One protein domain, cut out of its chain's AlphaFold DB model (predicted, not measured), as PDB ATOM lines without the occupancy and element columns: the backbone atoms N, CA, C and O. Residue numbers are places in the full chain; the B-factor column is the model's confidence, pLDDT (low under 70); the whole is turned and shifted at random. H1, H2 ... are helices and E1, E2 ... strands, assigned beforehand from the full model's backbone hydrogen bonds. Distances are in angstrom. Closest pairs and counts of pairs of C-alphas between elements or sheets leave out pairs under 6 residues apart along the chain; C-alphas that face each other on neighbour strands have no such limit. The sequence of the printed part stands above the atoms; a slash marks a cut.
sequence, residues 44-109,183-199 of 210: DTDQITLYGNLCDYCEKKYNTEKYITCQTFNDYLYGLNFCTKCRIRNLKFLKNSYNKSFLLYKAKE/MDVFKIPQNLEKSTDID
ATOM      1  N   ASP A  44      11.955  39.608  43.280       76.81
ATOM      2  CA  ASP A  44      12.002  40.136  41.915       76.81
ATOM      3  C   ASP A  44      11.445  39.113  40.913       76.81
ATOM      4  O   ASP A  44      11.776  37.917  40.937       76.81
ATOM      5  N   THR A  45      10.554  39.590  40.045       78.69
ATOM      6  CA  THR A  45       9.904  38.793  39.008       78.69
ATOM      7  C   THR A  45       9.672  39.636  37.761       78.69
ATOM      8  O   THR A  45       9.137  40.736  37.844       78.69
ATOM      9  N   ASP A  46      10.029  39.084  36.602       76.81
ATOM     10  CA  ASP A  46       9.784  39.712  35.296       76.81
ATOM     11  C   ASP A  46       8.325  39.541  34.829       76.81
ATOM     12  O   ASP A  46       7.927  40.021  33.770       76.81
ATOM     13  N   GLN A  47       7.513  38.808  35.597       77.12
ATOM     14  CA  GLN A  47       6.131  38.502  35.251       77.12
ATOM     15  C   GLN A  47       5.195  39.585  35.789       77.12
ATOM     16  O   GLN A  47       5.166  39.858  36.987       77.12
ATOM     17  N   ILE A  48       4.393  40.168  34.896       76.06
ATOM     18  CA  ILE A  48       3.372  41.174  35.236       76.06
ATOM     19  C   ILE A  48       1.988  40.517  35.413       76.06
ATOM     20  O   ILE A  48       1.173  41.001  36.192       76.06
ATOM     21  N   THR A  49       1.738  39.392  34.730       79.94
ATOM     22  CA  THR A  49       0.470  38.638  34.761       79.94
ATOM     23  C   THR A  49       0.704  37.127  34.634       79.94
ATOM     24  O   THR A  49       1.694  36.668  34.050       79.94
ATOM     25  N   LEU A  50      -0.230  36.342  35.174       83.12
ATOM     26  CA  LEU A  50      -0.365  34.897  34.995       83.12
ATOM     27  C   LEU A  50      -1.025  34.526  33.665       83.12
ATOM     28  O   LEU A  50      -0.841  33.395  33.206       83.12
ATOM     29  N   TYR A  51      -1.776  35.443  33.049       78.75
ATOM     30  CA  TYR A  51      -2.427  35.207  31.762       78.75
ATOM     31  C   TYR A  51      -1.369  34.943  30.679       78.75
ATOM     32  O   TYR A  51      -0.367  35.654  30.588       78.75
ATOM     33  N   GLY A  52      -1.532  33.865  29.910       79.88
ATOM     34  CA  GLY A  52      -0.526  33.406  28.935       79.88
ATOM     35  C   GLY A  52       0.756  32.776  29.520       79.88
ATOM     36  O   GLY A  52       1.579  32.249  28.773       79.88
ATOM     37  N   ASN A  53       0.933  32.765  30.849       84.88
ATOM     38  CA  ASN A  53       2.014  32.042  31.542       84.88
ATOM     39  C   ASN A  53       1.553  30.705  32.160       84.88
ATOM     40  O   ASN A  53       2.361  29.950  32.723       84.88
ATOM     41  N   LEU A  54       0.258  30.407  32.051       88.31
ATOM     42  CA  LEU A  54      -0.380  29.151  32.430       88.31
ATOM     43  C   LEU A  54      -0.667  28.306  31.180       88.31
ATOM     44  O   LEU A  54      -0.758  28.827  30.076       88.31
ATOM     45  N   CYS A  55      -0.818  26.989  31.342       90.75
ATOM     46  CA  CYS A  55      -1.415  26.171  30.286       90.75
ATOM     47  C   CYS A  55      -2.937  26.352  30.263       90.75
ATOM     48  O   CYS A  55      -3.533  26.617  31.312       90.75
ATOM     49  N   ASP A  56      -3.572  26.090  29.120       89.81
ATOM     50  CA  ASP A  56      -5.012  26.285  28.892       89.81
ATOM     51  C   ASP A  56      -5.896  25.687  29.999       89.81
ATOM     52  O   ASP A  56      -6.900  26.263  30.414       89.81
ATOM     53  N   TYR A  57      -5.515  24.516  30.520       89.94
ATOM     54  CA  TYR A  57      -6.227  23.869  31.623       89.94
ATOM     55  C   TYR A  57      -6.145  24.664  32.934       89.94
ATOM     56  O   TYR A  57      -7.147  24.829  33.634       89.94
ATOM     57  N   CYS A  58      -4.948  25.139  33.288       89.88
ATOM     58  CA  CYS A  58      -4.735  25.899  34.518       89.88
ATOM     59  C   CYS A  58      -5.358  27.293  34.416       89.88
ATOM     60  O   CYS A  58      -5.927  27.768  35.393       89.88
ATOM     61  N   GLU A  59      -5.309  27.910  33.239       88.88
ATOM     62  CA  GLU A  59      -5.897  29.222  32.976       88.88
ATOM     63  C   GLU A  59      -7.428  29.198  33.078       88.88
ATOM     64  O   GLU A  59      -8.017  30.030  33.770       88.88
ATOM     65  N   LYS A  60      -8.084  28.176  32.506       86.94
ATOM     66  CA  LYS A  60      -9.533  27.966  32.680       86.94
ATOM     67  C   LYS A  60      -9.926  27.842  34.150       86.94
ATOM     68  O   LYS A  60     -10.936  28.407  34.557       86.94
ATOM     69  N   LYS A  61      -9.136  27.127  34.959       86.00
ATOM     70  CA  LYS A  61      -9.374  27.025  36.408       86.00
ATOM     71  C   LYS A  61      -9.138  28.347  37.128       86.00
ATOM     72  O   LYS A  61      -9.937  28.710  37.985       86.00
ATOM     73  N   TYR A  62      -8.056  29.043  36.795       85.62
ATOM     74  CA  TYR A  62      -7.694  30.313  37.416       85.62
ATOM     75  C   TYR A  62      -8.780  31.372  37.222       85.62
ATOM     76  O   TYR A  62      -9.085  32.115  38.146       85.62
ATOM     77  N   ASN A  63      -9.428  31.385  36.058       81.19
ATOM     78  CA  ASN A  63     -10.500  32.326  35.746       81.19
ATOM     79  C   ASN A  63     -11.843  32.039  36.436       81.19
ATOM     80  O   ASN A  63     -12.784  32.802  36.235       81.19
ATOM     81  N   THR A  64     -11.958  30.980  37.242       81.19
ATOM     82  CA  THR A  64     -13.185  30.739  38.014       81.19
ATOM     83  C   THR A  64     -13.261  31.644  39.247       81.19
ATOM     84  O   THR A  64     -12.277  31.819  39.961       81.19
ATOM     85  N   GLU A  65     -14.447  32.192  39.526       76.88
ATOM     86  CA  GLU A  65     -14.739  33.025  40.707       76.88
ATOM     87  C   GLU A  65     -14.874  32.173  41.978       76.88
ATOM     88  O   GLU A  65     -15.920  32.089  42.618       76.88
ATOM     89  N   LYS A  66     -13.805  31.456  42.323       85.38
ATOM     90  CA  LYS A  66     -13.736  30.633  43.530       85.38
ATOM     91  C   LYS A  66     -12.843  31.289  44.566       85.38
ATOM     92  O   LYS A  66     -11.855  31.934  44.230       85.38
ATOM     93  N   TYR A  67     -13.168  31.067  45.833       86.25
ATOM     94  CA  TYR A  67     -12.325  31.451  46.958       86.25
ATOM     95  C   TYR A  67     -11.592  30.228  47.499       86.25
ATOM     96  O   TYR A  67     -12.163  29.144  47.626       86.25
ATOM     97  N   ILE A  68     -10.327  30.418  47.850       87.50
ATOM     98  CA  ILE A  68      -9.481  29.438  48.516       87.50
ATOM     99  C   ILE A  68      -9.379  29.847  49.983       87.50
ATOM    100  O   ILE A  68      -8.990  30.968  50.302       87.50
ATOM    101  N   THR A  69      -9.743  28.931  50.879       85.56
ATOM    102  CA  THR A  69      -9.544  29.125  52.319       85.56
ATOM    103  C   THR A  69      -8.162  28.606  52.693       85.56
ATOM    104  O   THR A  69      -7.873  27.427  52.501       85.56
ATOM    105  N   CYS A  70      -7.298  29.478  53.203       83.94
ATOM    106  CA  CYS A  70      -5.900  29.171  53.499       83.94
ATOM    107  C   CYS A  70      -5.426  29.862  54.785       83.94
ATOM    108  O   CYS A  70      -5.961  30.894  55.187       83.94
ATOM    109  N   GLN A  71      -4.400  29.306  55.433       77.81
ATOM    110  CA  GLN A  71      -3.715  29.948  56.566       77.81
ATOM    111  C   GLN A  71      -2.288  30.369  56.213       77.81
ATOM    112  O   GLN A  71      -1.734  31.274  56.836       77.81
ATOM    113  N   THR A  72      -1.694  29.700  55.229       80.50
ATOM    114  CA  THR A  72      -0.348  29.953  54.724       80.50
ATOM    115  C   THR A  72      -0.357  30.056  53.200       80.50
ATOM    116  O   THR A  72      -1.278  29.572  52.536       80.50
ATOM    117  N   PHE A  73       0.709  30.630  52.633       84.62
ATOM    118  CA  PHE A  73       0.907  30.650  51.183       84.62
ATOM    119  C   PHE A  73       0.913  29.237  50.579       84.62
ATOM    120  O   PHE A  73       0.386  29.028  49.492       84.62
ATOM    121  N   ASN A  74       1.454  28.249  51.296       85.00
ATOM    122  CA  ASN A  74       1.460  26.867  50.828       85.00
ATOM    123  C   ASN A  74       0.037  26.320  50.673       85.00
ATOM    124  O   ASN A  74      -0.268  25.735  49.637       85.00
ATOM    125  N   ASP A  75      -0.849  26.565  51.643       85.00
ATOM    126  CA  ASP A  75      -2.255  26.143  51.553       85.00
ATOM    127  C   ASP A  75      -2.940  26.773  50.330       85.00
ATOM    128  O   ASP A  75      -3.645  26.095  49.580       85.00
ATOM    129  N   TYR A  76      -2.669  28.060  50.085       88.94
ATOM    130  CA  TYR A  76      -3.148  28.771  48.899       88.94
ATOM    131  C   TYR A  76      -2.623  28.140  47.600       88.94
ATOM    132  O   TYR A  76      -3.394  27.830  46.687       88.94
ATOM    133  N   LEU A  77      -1.317  27.874  47.533       89.31
ATOM    134  CA  LEU A  77      -0.656  27.288  46.370       89.31
ATOM    135  C   LEU A  77      -1.193  25.889  46.035       89.31
ATOM    136  O   LEU A  77      -1.348  25.538  44.856       89.31
ATOM    137  N   TYR A  78      -1.489  25.085  47.061       88.56
ATOM    138  CA  TYR A  78      -2.128  23.782  46.898       88.56
ATOM    139  C   TYR A  78      -3.573  23.916  46.404       88.56
ATOM    140  O   TYR A  78      -3.947  23.195  45.477       88.56
ATOM    141  N   GLY A  79      -4.335  24.886  46.921       86.81
ATOM    142  CA  GLY A  79      -5.725  25.147  46.526       86.81
ATOM    143  C   GLY A  79      -5.927  25.562  45.061       86.81
ATOM    144  O   GLY A  79      -6.965  25.250  44.478       86.81
ATOM    145  N   LEU A  80      -4.930  26.190  44.424       88.56
ATOM    146  CA  LEU A  80      -5.002  26.647  43.022       88.56
ATOM    147  C   LEU A  80      -5.162  25.515  41.987       88.56
ATOM    148  O   LEU A  80      -5.550  25.775  40.847       88.56
ATOM    149  N   ASN A  81      -4.881  24.258  42.356       85.88
ATOM    150  CA  ASN A  81      -5.011  23.083  41.479       85.88
ATOM    151  C   ASN A  81      -4.280  23.200  40.121       85.88
ATOM    152  O   ASN A  81      -4.740  22.655  39.110       85.88
ATOM    153  N   PHE A  82      -3.147  23.907  40.092       91.19
ATOM    154  CA  PHE A  82      -2.273  24.005  38.922       91.19
ATOM    155  C   PHE A  82      -1.443  22.738  38.717       91.19
ATOM    156  O   PHE A  82      -1.108  22.034  39.670       91.19
ATOM    157  N   CYS A  83      -1.053  22.474  37.468       91.94
ATOM    158  CA  CYS A  83      -0.066  21.443  37.179       91.94
ATOM    159  C   CYS A  83       1.306  21.837  37.753       91.94
ATOM    160  O   CYS A  83       1.622  23.020  37.908       91.94
ATOM    161  N   THR A  84       2.156  20.846  38.025       92.31
ATOM    162  CA  THR A  84       3.470  21.056  38.651       92.31
ATOM    163  C   THR A  84       4.338  22.050  37.877       92.31
ATOM    164  O   THR A  84       4.953  22.926  38.479       92.31
ATOM    165  N   LYS A  85       4.328  21.987  36.536       92.31
ATOM    166  CA  LYS A  85       5.091  22.908  35.676       92.31
ATOM    167  C   LYS A  85       4.634  24.363  35.837       92.31
ATOM    168  O   LYS A  85       5.464  25.238  36.065       92.31
ATOM    169  N   CYS A  86       3.324  24.617  35.765       90.69
ATOM    170  CA  CYS A  86       2.762  25.962  35.930       90.69
ATOM    171  C   CYS A  86       2.989  26.503  37.345       90.69
ATOM    172  O   CYS A  86       3.267  27.688  37.505       90.69
ATOM    173  N   ARG A  87       2.911  25.636  38.361       91.19
ATOM    174  CA  ARG A  87       3.157  26.007  39.758       91.19
ATOM    175  C   ARG A  87       4.602  26.452  39.986       91.19
ATOM    176  O   ARG A  87       4.811  27.486  40.605       91.19
ATOM    177  N   ILE A  88       5.581  25.698  39.480       90.19
ATOM    178  CA  ILE A  88       7.007  26.022  39.646       90.19
ATOM    179  C   ILE A  88       7.358  27.301  38.883       90.19
ATOM    180  O   ILE A  88       7.971  28.198  39.454       90.19
ATOM    181  N   ARG A  89       6.929  27.411  37.617       89.25
ATOM    182  CA  ARG A  89       7.224  28.576  36.768       89.25
ATOM    183  C   ARG A  89       6.727  29.886  37.379       89.25
ATOM    184  O   ARG A  89       7.435  30.880  37.321       89.25
ATOM    185  N   ASN A  90       5.533  29.871  37.969       89.06
ATOM    186  CA  ASN A  90       4.853  31.077  38.448       89.06
ATOM    187  C   ASN A  90       4.906  31.247  39.978       89.06
ATOM    188  O   ASN A  90       4.170  32.059  40.537       89.06
ATOM    189  N   LEU A  91       5.748  30.476  40.676       89.56
ATOM    190  CA  LEU A  91       5.792  30.444  42.140       89.56
ATOM    191  C   LEU A  91       6.034  31.837  42.740       89.56
ATOM    192  O   LEU A  91       5.292  32.261  43.626       89.56
ATOM    193  N   LYS A  92       7.048  32.552  42.234       87.94
ATOM    194  CA  LYS A  92       7.440  33.882  42.724       87.94
ATOM    195  C   LYS A  92       6.316  34.899  42.556       87.94
ATOM    196  O   LYS A  92       5.961  35.601  43.498       87.94
ATOM    197  N   PHE A  93       5.702  34.924  41.373       87.94
ATOM    198  CA  PHE A  93       4.589  35.818  41.077       87.94
ATOM    199  C   PHE A  93       3.380  35.558  41.986       87.94
ATOM    200  O   PHE A  93       2.823  36.487  42.574       87.94
ATOM    201  N   LEU A  94       3.000  34.286  42.156       88.38
ATOM    202  CA  LEU A  94       1.899  33.888  43.038       88.38
ATOM    203  C   LEU A  94       2.171  34.274  44.489       88.38
ATOM    204  O   LEU A  94       1.272  34.755  45.177       88.38
ATOM    205  N   LYS A  95       3.412  34.090  44.941       87.25
ATOM    206  CA  LYS A  95       3.852  34.448  46.287       87.25
ATOM    207  C   LYS A  95       3.772  35.950  46.525       87.25
ATOM    208  O   LYS A  95       3.183  36.376  47.513       87.25
ATOM    209  N   ASN A  96       4.271  36.754  45.589       83.81
ATOM    210  CA  ASN A  96       4.175  38.210  45.650       83.81
ATOM    211  C   ASN A  96       2.722  38.691  45.662       83.81
ATOM    212  O   ASN A  96       2.361  39.543  46.472       83.81
ATOM    213  N   SER A  97       1.881  38.128  44.796       83.62
ATOM    214  CA  SER A  97       0.463  38.493  44.699       83.62
ATOM    215  C   SER A  97      -0.300  38.146  45.978       83.62
ATOM    216  O   SER A  97      -1.060  38.971  46.495       83.62
ATOM    217  N   TYR A  98      -0.051  36.954  46.533       84.94
ATOM    218  CA  TYR A  98      -0.587  36.528  47.825       84.94
ATOM    219  C   TYR A  98      -0.146  37.488  48.935       84.94
ATOM    220  O   TYR A  98      -0.979  38.030  49.652       84.94
ATOM    221  N   ASN A  99       1.153  37.770  49.029       78.88
ATOM    222  CA  ASN A  99       1.736  38.627  50.058       78.88
ATOM    223  C   ASN A  99       1.234  40.079  50.004       78.88
ATOM    224  O   ASN A  99       1.070  40.707  51.045       78.88
ATOM    225  N   LYS A 100       0.939  40.611  48.815       75.44
ATOM    226  CA  LYS A 100       0.332  41.944  48.672       75.44
ATOM    227  C   LYS A 100      -1.110  41.997  49.182       75.44
ATOM    228  O   LYS A 100      -1.533  43.030  49.689       75.44
ATOM    229  N   SER A 101      -1.849  40.894  49.069       72.44
ATOM    230  CA  SER A 101      -3.312  40.914  49.191       72.44
ATOM    231  C   SER A 101      -3.858  40.127  50.386       72.44
ATOM    232  O   SER A 101      -5.022  40.286  50.736       72.44
ATOM    233  N   PHE A 102      -3.061  39.278  51.048       75.00
ATOM    234  CA  PHE A 102      -3.577  38.332  52.050       75.00
ATOM    235  C   PHE A 102      -4.268  39.014  53.239       75.00
ATOM    236  O   PHE A 102      -5.229  38.472  53.776       75.00
ATOM    237  N   LEU A 103      -3.828  40.215  53.637       70.06
ATOM    238  CA  LEU A 103      -4.437  40.958  54.747       70.06
ATOM    239  C   LEU A 103      -5.877  41.389  54.459       70.06
ATOM    240  O   LEU A 103      -6.679  41.436  55.391       70.06
ATOM    241  N   LEU A 104      -6.199  41.656  53.189       71.69
ATOM    242  CA  LEU A 104      -7.534  42.059  52.733       71.69
ATOM    243  C   LEU A 104      -8.569  40.981  53.017       71.69
ATOM    244  O   LEU A 104      -9.697  41.248  53.412       71.69
ATOM    245  N   TYR A 105      -8.146  39.736  52.839       74.94
ATOM    246  CA  TYR A 105      -9.019  38.576  52.819       74.94
ATOM    247  C   TYR A 105      -9.088  37.865  54.171       74.94
ATOM    248  O   TYR A 105      -9.470  36.693  54.247       74.94
ATOM    249  N   LYS A 106      -8.706  38.551  55.257       74.19
ATOM    250  CA  LYS A 106      -8.760  37.996  56.608       74.19
ATOM    251  C   LYS A 106     -10.215  37.803  57.046       74.19
ATOM    252  O   LYS A 106     -10.962  38.759  57.228       74.19
ATOM    253  N   ALA A 107     -10.588  36.557  57.304       74.94
ATOM    254  CA  ALA A 107     -11.891  36.153  57.809       74.94
ATOM    255  C   ALA A 107     -11.754  35.377  59.130       74.94
ATOM    256  O   ALA A 107     -10.694  34.850  59.468       74.94
ATOM    257  N   LYS A 108     -12.845  35.300  59.897       75.00
ATOM    258  CA  LYS A 108     -12.934  34.444  61.090       75.00
ATOM    259  C   LYS A 108     -13.807  33.242  60.786       75.00
ATOM    260  O   LYS A 108     -14.948  33.409  60.364       75.00
ATOM    261  N   GLU A 109     -13.302  32.052  61.072       77.25
ATOM    262  CA  GLU A 109     -14.019  30.798  60.859       77.25
ATOM    263  C   GLU A 109     -14.032  29.947  62.129       77.25
ATOM    264  O   GLU A 109     -13.210  30.124  63.033       77.25
ATOM    265  N   MET A 183     -10.943  30.622  64.670       72.62
ATOM    266  CA  MET A 183      -9.612  30.840  64.116       72.62
ATOM    267  C   MET A 183      -9.655  31.920  63.038       72.62
ATOM    268  O   MET A 183     -10.669  32.113  62.364       72.62
ATOM    269  N   ASP A 184      -8.536  32.621  62.894       72.88
ATOM    270  CA  ASP A 184      -8.313  33.506  61.759       72.88
ATOM    271  C   ASP A 184      -7.930  32.641  60.543       72.88
ATOM    272  O   ASP A 184      -7.043  31.788  60.629       72.88
ATOM    273  N   VAL A 185      -8.616  32.852  59.422       78.75
ATOM    274  CA  VAL A 185      -8.357  32.217  58.119       78.75
ATOM    275  C   VAL A 185      -8.323  33.292  57.036       78.75
ATOM    276  O   VAL A 185      -8.848  34.386  57.232       78.75
ATOM    277  N   PHE A 186      -7.736  32.996  55.883       82.12
ATOM    278  CA  PHE A 186      -7.754  33.887  54.727       82.12
ATOM    279  C   PHE A 186      -8.618  33.271  53.628       82.12
ATOM    280  O   PHE A 186      -8.358  32.146  53.208       82.12
ATOM    281  N   LYS A 187      -9.661  33.983  53.190       85.31
ATOM    282  CA  LYS A 187     -10.553  33.567  52.093       85.31
ATOM    283  C   LYS A 187     -10.187  34.333  50.832       85.31
ATOM    284  O   LYS A 187     -10.784  35.359  50.526       85.31
ATOM    285  N   ILE A 188      -9.160  33.854  50.145       84.69
ATOM    286  CA  ILE A 188      -8.505  34.574  49.052       84.69
ATOM    287  C   ILE A 188      -9.141  34.166  47.719       84.69
ATOM    288  O   ILE A 188      -9.303  32.965  47.489       84.69
ATOM    289  N   PRO A 189      -9.508  35.106  46.833       85.69
ATOM    290  CA  PRO A 189      -9.995  34.755  45.509       85.69
ATOM    291  C   PRO A 189      -8.904  34.025  44.728       85.69
ATOM    292  O   PRO A 189      -7.718  34.330  44.835       85.69
ATOM    293  N   GLN A 190      -9.312  33.045  43.930       86.38
ATOM    294  CA  GLN A 190      -8.394  32.259  43.120       86.38
ATOM    295  C   GLN A 190      -7.651  33.141  42.112       86.38
ATOM    296  O   GLN A 190      -6.462  32.931  41.900       86.38
ATOM    297  N   ASN A 191      -8.338  34.136  41.541       84.12
ATOM    298  CA  ASN A 191      -7.755  35.153  40.678       84.12
ATOM    299  C   ASN A 191      -7.504  36.446  41.461       84.12
ATOM    300  O   ASN A 191      -8.425  37.223  41.707       84.12
ATOM    301  N   LEU A 192      -6.246  36.676  41.828       77.69
ATOM    302  CA  LEU A 192      -5.818  37.881  42.542       77.69
ATOM    303  C   LEU A 192      -5.666  39.104  41.621       77.69
ATOM    304  O   LEU A 192      -5.720  40.231  42.101       77.69
ATOM    305  N   GLU A 193      -5.515  38.901  40.308       74.31
ATOM    306  CA  GLU A 193      -5.318  39.985  39.330       74.31
ATOM    307  C   GLU A 193      -6.607  40.750  39.026       74.31
ATOM    308  O   GLU A 193      -6.567  41.938  38.735       74.31
ATOM    309  N   LYS A 194      -7.763  40.083  39.118       65.31
ATOM    310  CA  LYS A 194      -9.074  40.707  38.889       65.31
ATOM    311  C   LYS A 194      -9.650  41.422  40.111       65.31
ATOM    312  O   LYS A 194     -10.717  42.020  40.001       65.31
ATOM    313  N   SER A 195      -9.006  41.339  41.276       60.09
ATOM    314  CA  SER A 195      -9.581  41.918  42.490       60.09
ATOM    315  C   SER A 195      -9.443  43.446  42.517       60.09
ATOM    316  O   SER A 195      -8.419  43.988  42.919       60.09
ATOM    317  N   THR A 196     -10.512  44.142  42.118       54.78
ATOM    318  CA  THR A 196     -10.704  45.605  42.224       54.78
ATOM    319  C   THR A 196     -10.604  46.147  43.656       54.78
ATOM    320  O   THR A 196     -10.478  47.352  43.857       54.78
ATOM    321  N   ASP A 197     -10.629  45.272  44.665       53.97
ATOM    322  CA  ASP A 197     -10.569  45.643  46.083       53.97
ATOM    323  C   ASP A 197      -9.183  46.121  46.545       53.97
ATOM    324  O   ASP A 197      -9.077  46.776  47.584       53.97
ATOM    325  N   ILE A 198      -8.113  45.820  45.797       55.84
ATOM    326  CA  ILE A 198      -6.742  46.186  46.185       55.84
ATOM    327  C   ILE A 198      -6.560  47.711  46.166       55.84
ATOM    328  O   ILE A 198      -6.068  48.277  47.144       55.84
ATOM    329  N   ASP A 199      -7.017  48.386  45.111       51.19
ATOM    330  CA  ASP A 199      -6.875  49.842  44.974       51.19
ATOM    331  C   ASP A 199      -7.739  50.599  45.996       51.19
ATOM    332  O   ASP A 199      -7.285  51.567  46.612       51.19
TER     333      ASP A 199
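AT A GLANCE: This is residues 44 to 109 and 183 to 199 of the 210 residues of an uncharacterized protein of Nosema bombycis (strain CQ1 / CVCC 102059) (UniProt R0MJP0). The domain is a small body with a narrow, twisted sheet of three strands toward one end of its longest axis and two short helices, H1 and H3, toward the other. The longest helix, H4, and the short H2 lie nearest the middle, and H2 packs over the edge strand E1 of the sheet. The printed part has 83 residues with four named helices and three named strands, in the order H1 E1 H2 H3 H4 E2 E3. The sheet, E1 E3 E2, is antiparallel and the class is mixed, helices and strands. The whole is compact, with a radius of gyration of the C-alphas of 12.2 A and spans of 34 by 24 by 21 A.

HOW THE PARTS SIT: Residues 44 to 55 hold no named element and are followed by H1, residues 56 to 62, which is not on the sheet. E1, residues 67 to 70, is an edge strand and the antiparallel neighbour of E3, residues 183 to 189, at 143 degrees, with N 68 and O 188 2.8 A apart. E3 is staggered: its residues 186 to 189 pair with E1, and its residues 183 to 186 pair with the other edge strand, E2, residues 106 to 109. E3 and E2 are antiparallel at 126 degrees, with N 107 and O 185 2.8 A apart. The sheet is only just strongly twisted, its C-alphas up to 4.1 A off the best plane. H2, residues 73 to 79, is on the sheet at a height over the sheet of 7.6 A; it lies over E1 and runs slantwise to the strands, at 49 degrees to E1 on the local plane, and the closest C-alphas of E1 and H2, those of Cys 70 and Tyr 76, are 5.4 A apart. H3, residues 84 to 89, is close to H1 but not clearly touching, about perpendicular at 77 degrees, with the C-alphas of Cys 58 and Cys 86 closest at 7.6 A. H4, residues 91 to 101, meets H3 only through their link. H4 and H2 only just touch, with 3 pairs of C-alphas within 8 A, the closest those of Phe 73 and Lys 95 at 6.9 A. H4 only grazes the sheet, with its residues 98 to 101. Every O i to N i+4 pair is within hydrogen-bond range in H1, H2, H3 and H4.

IN THESE COORDINATES: H1, residues 56 to 62, begins with C-alpha 56 at (-5.012, 26.285, 28.892). H4, residues 91 to 101, is 15.6 A from first to last C-alpha. E3, residues 183 to 189, is 19.0 A and ends with C-alpha 189 at (-9.995, 34.755, 45.509).

THE WHOLE: The two C-alphas farthest apart, of Gly 52 and Met 183, are 36.4 A apart. Residues 110 to 182 are not printed, and C-alphas 109 and 183 are 5.5 A apart across this cut. Of the links that are printed whole, each is tight. Mean pLDDT of the printed part is 81.4, and residues 194 to 199 are under 70.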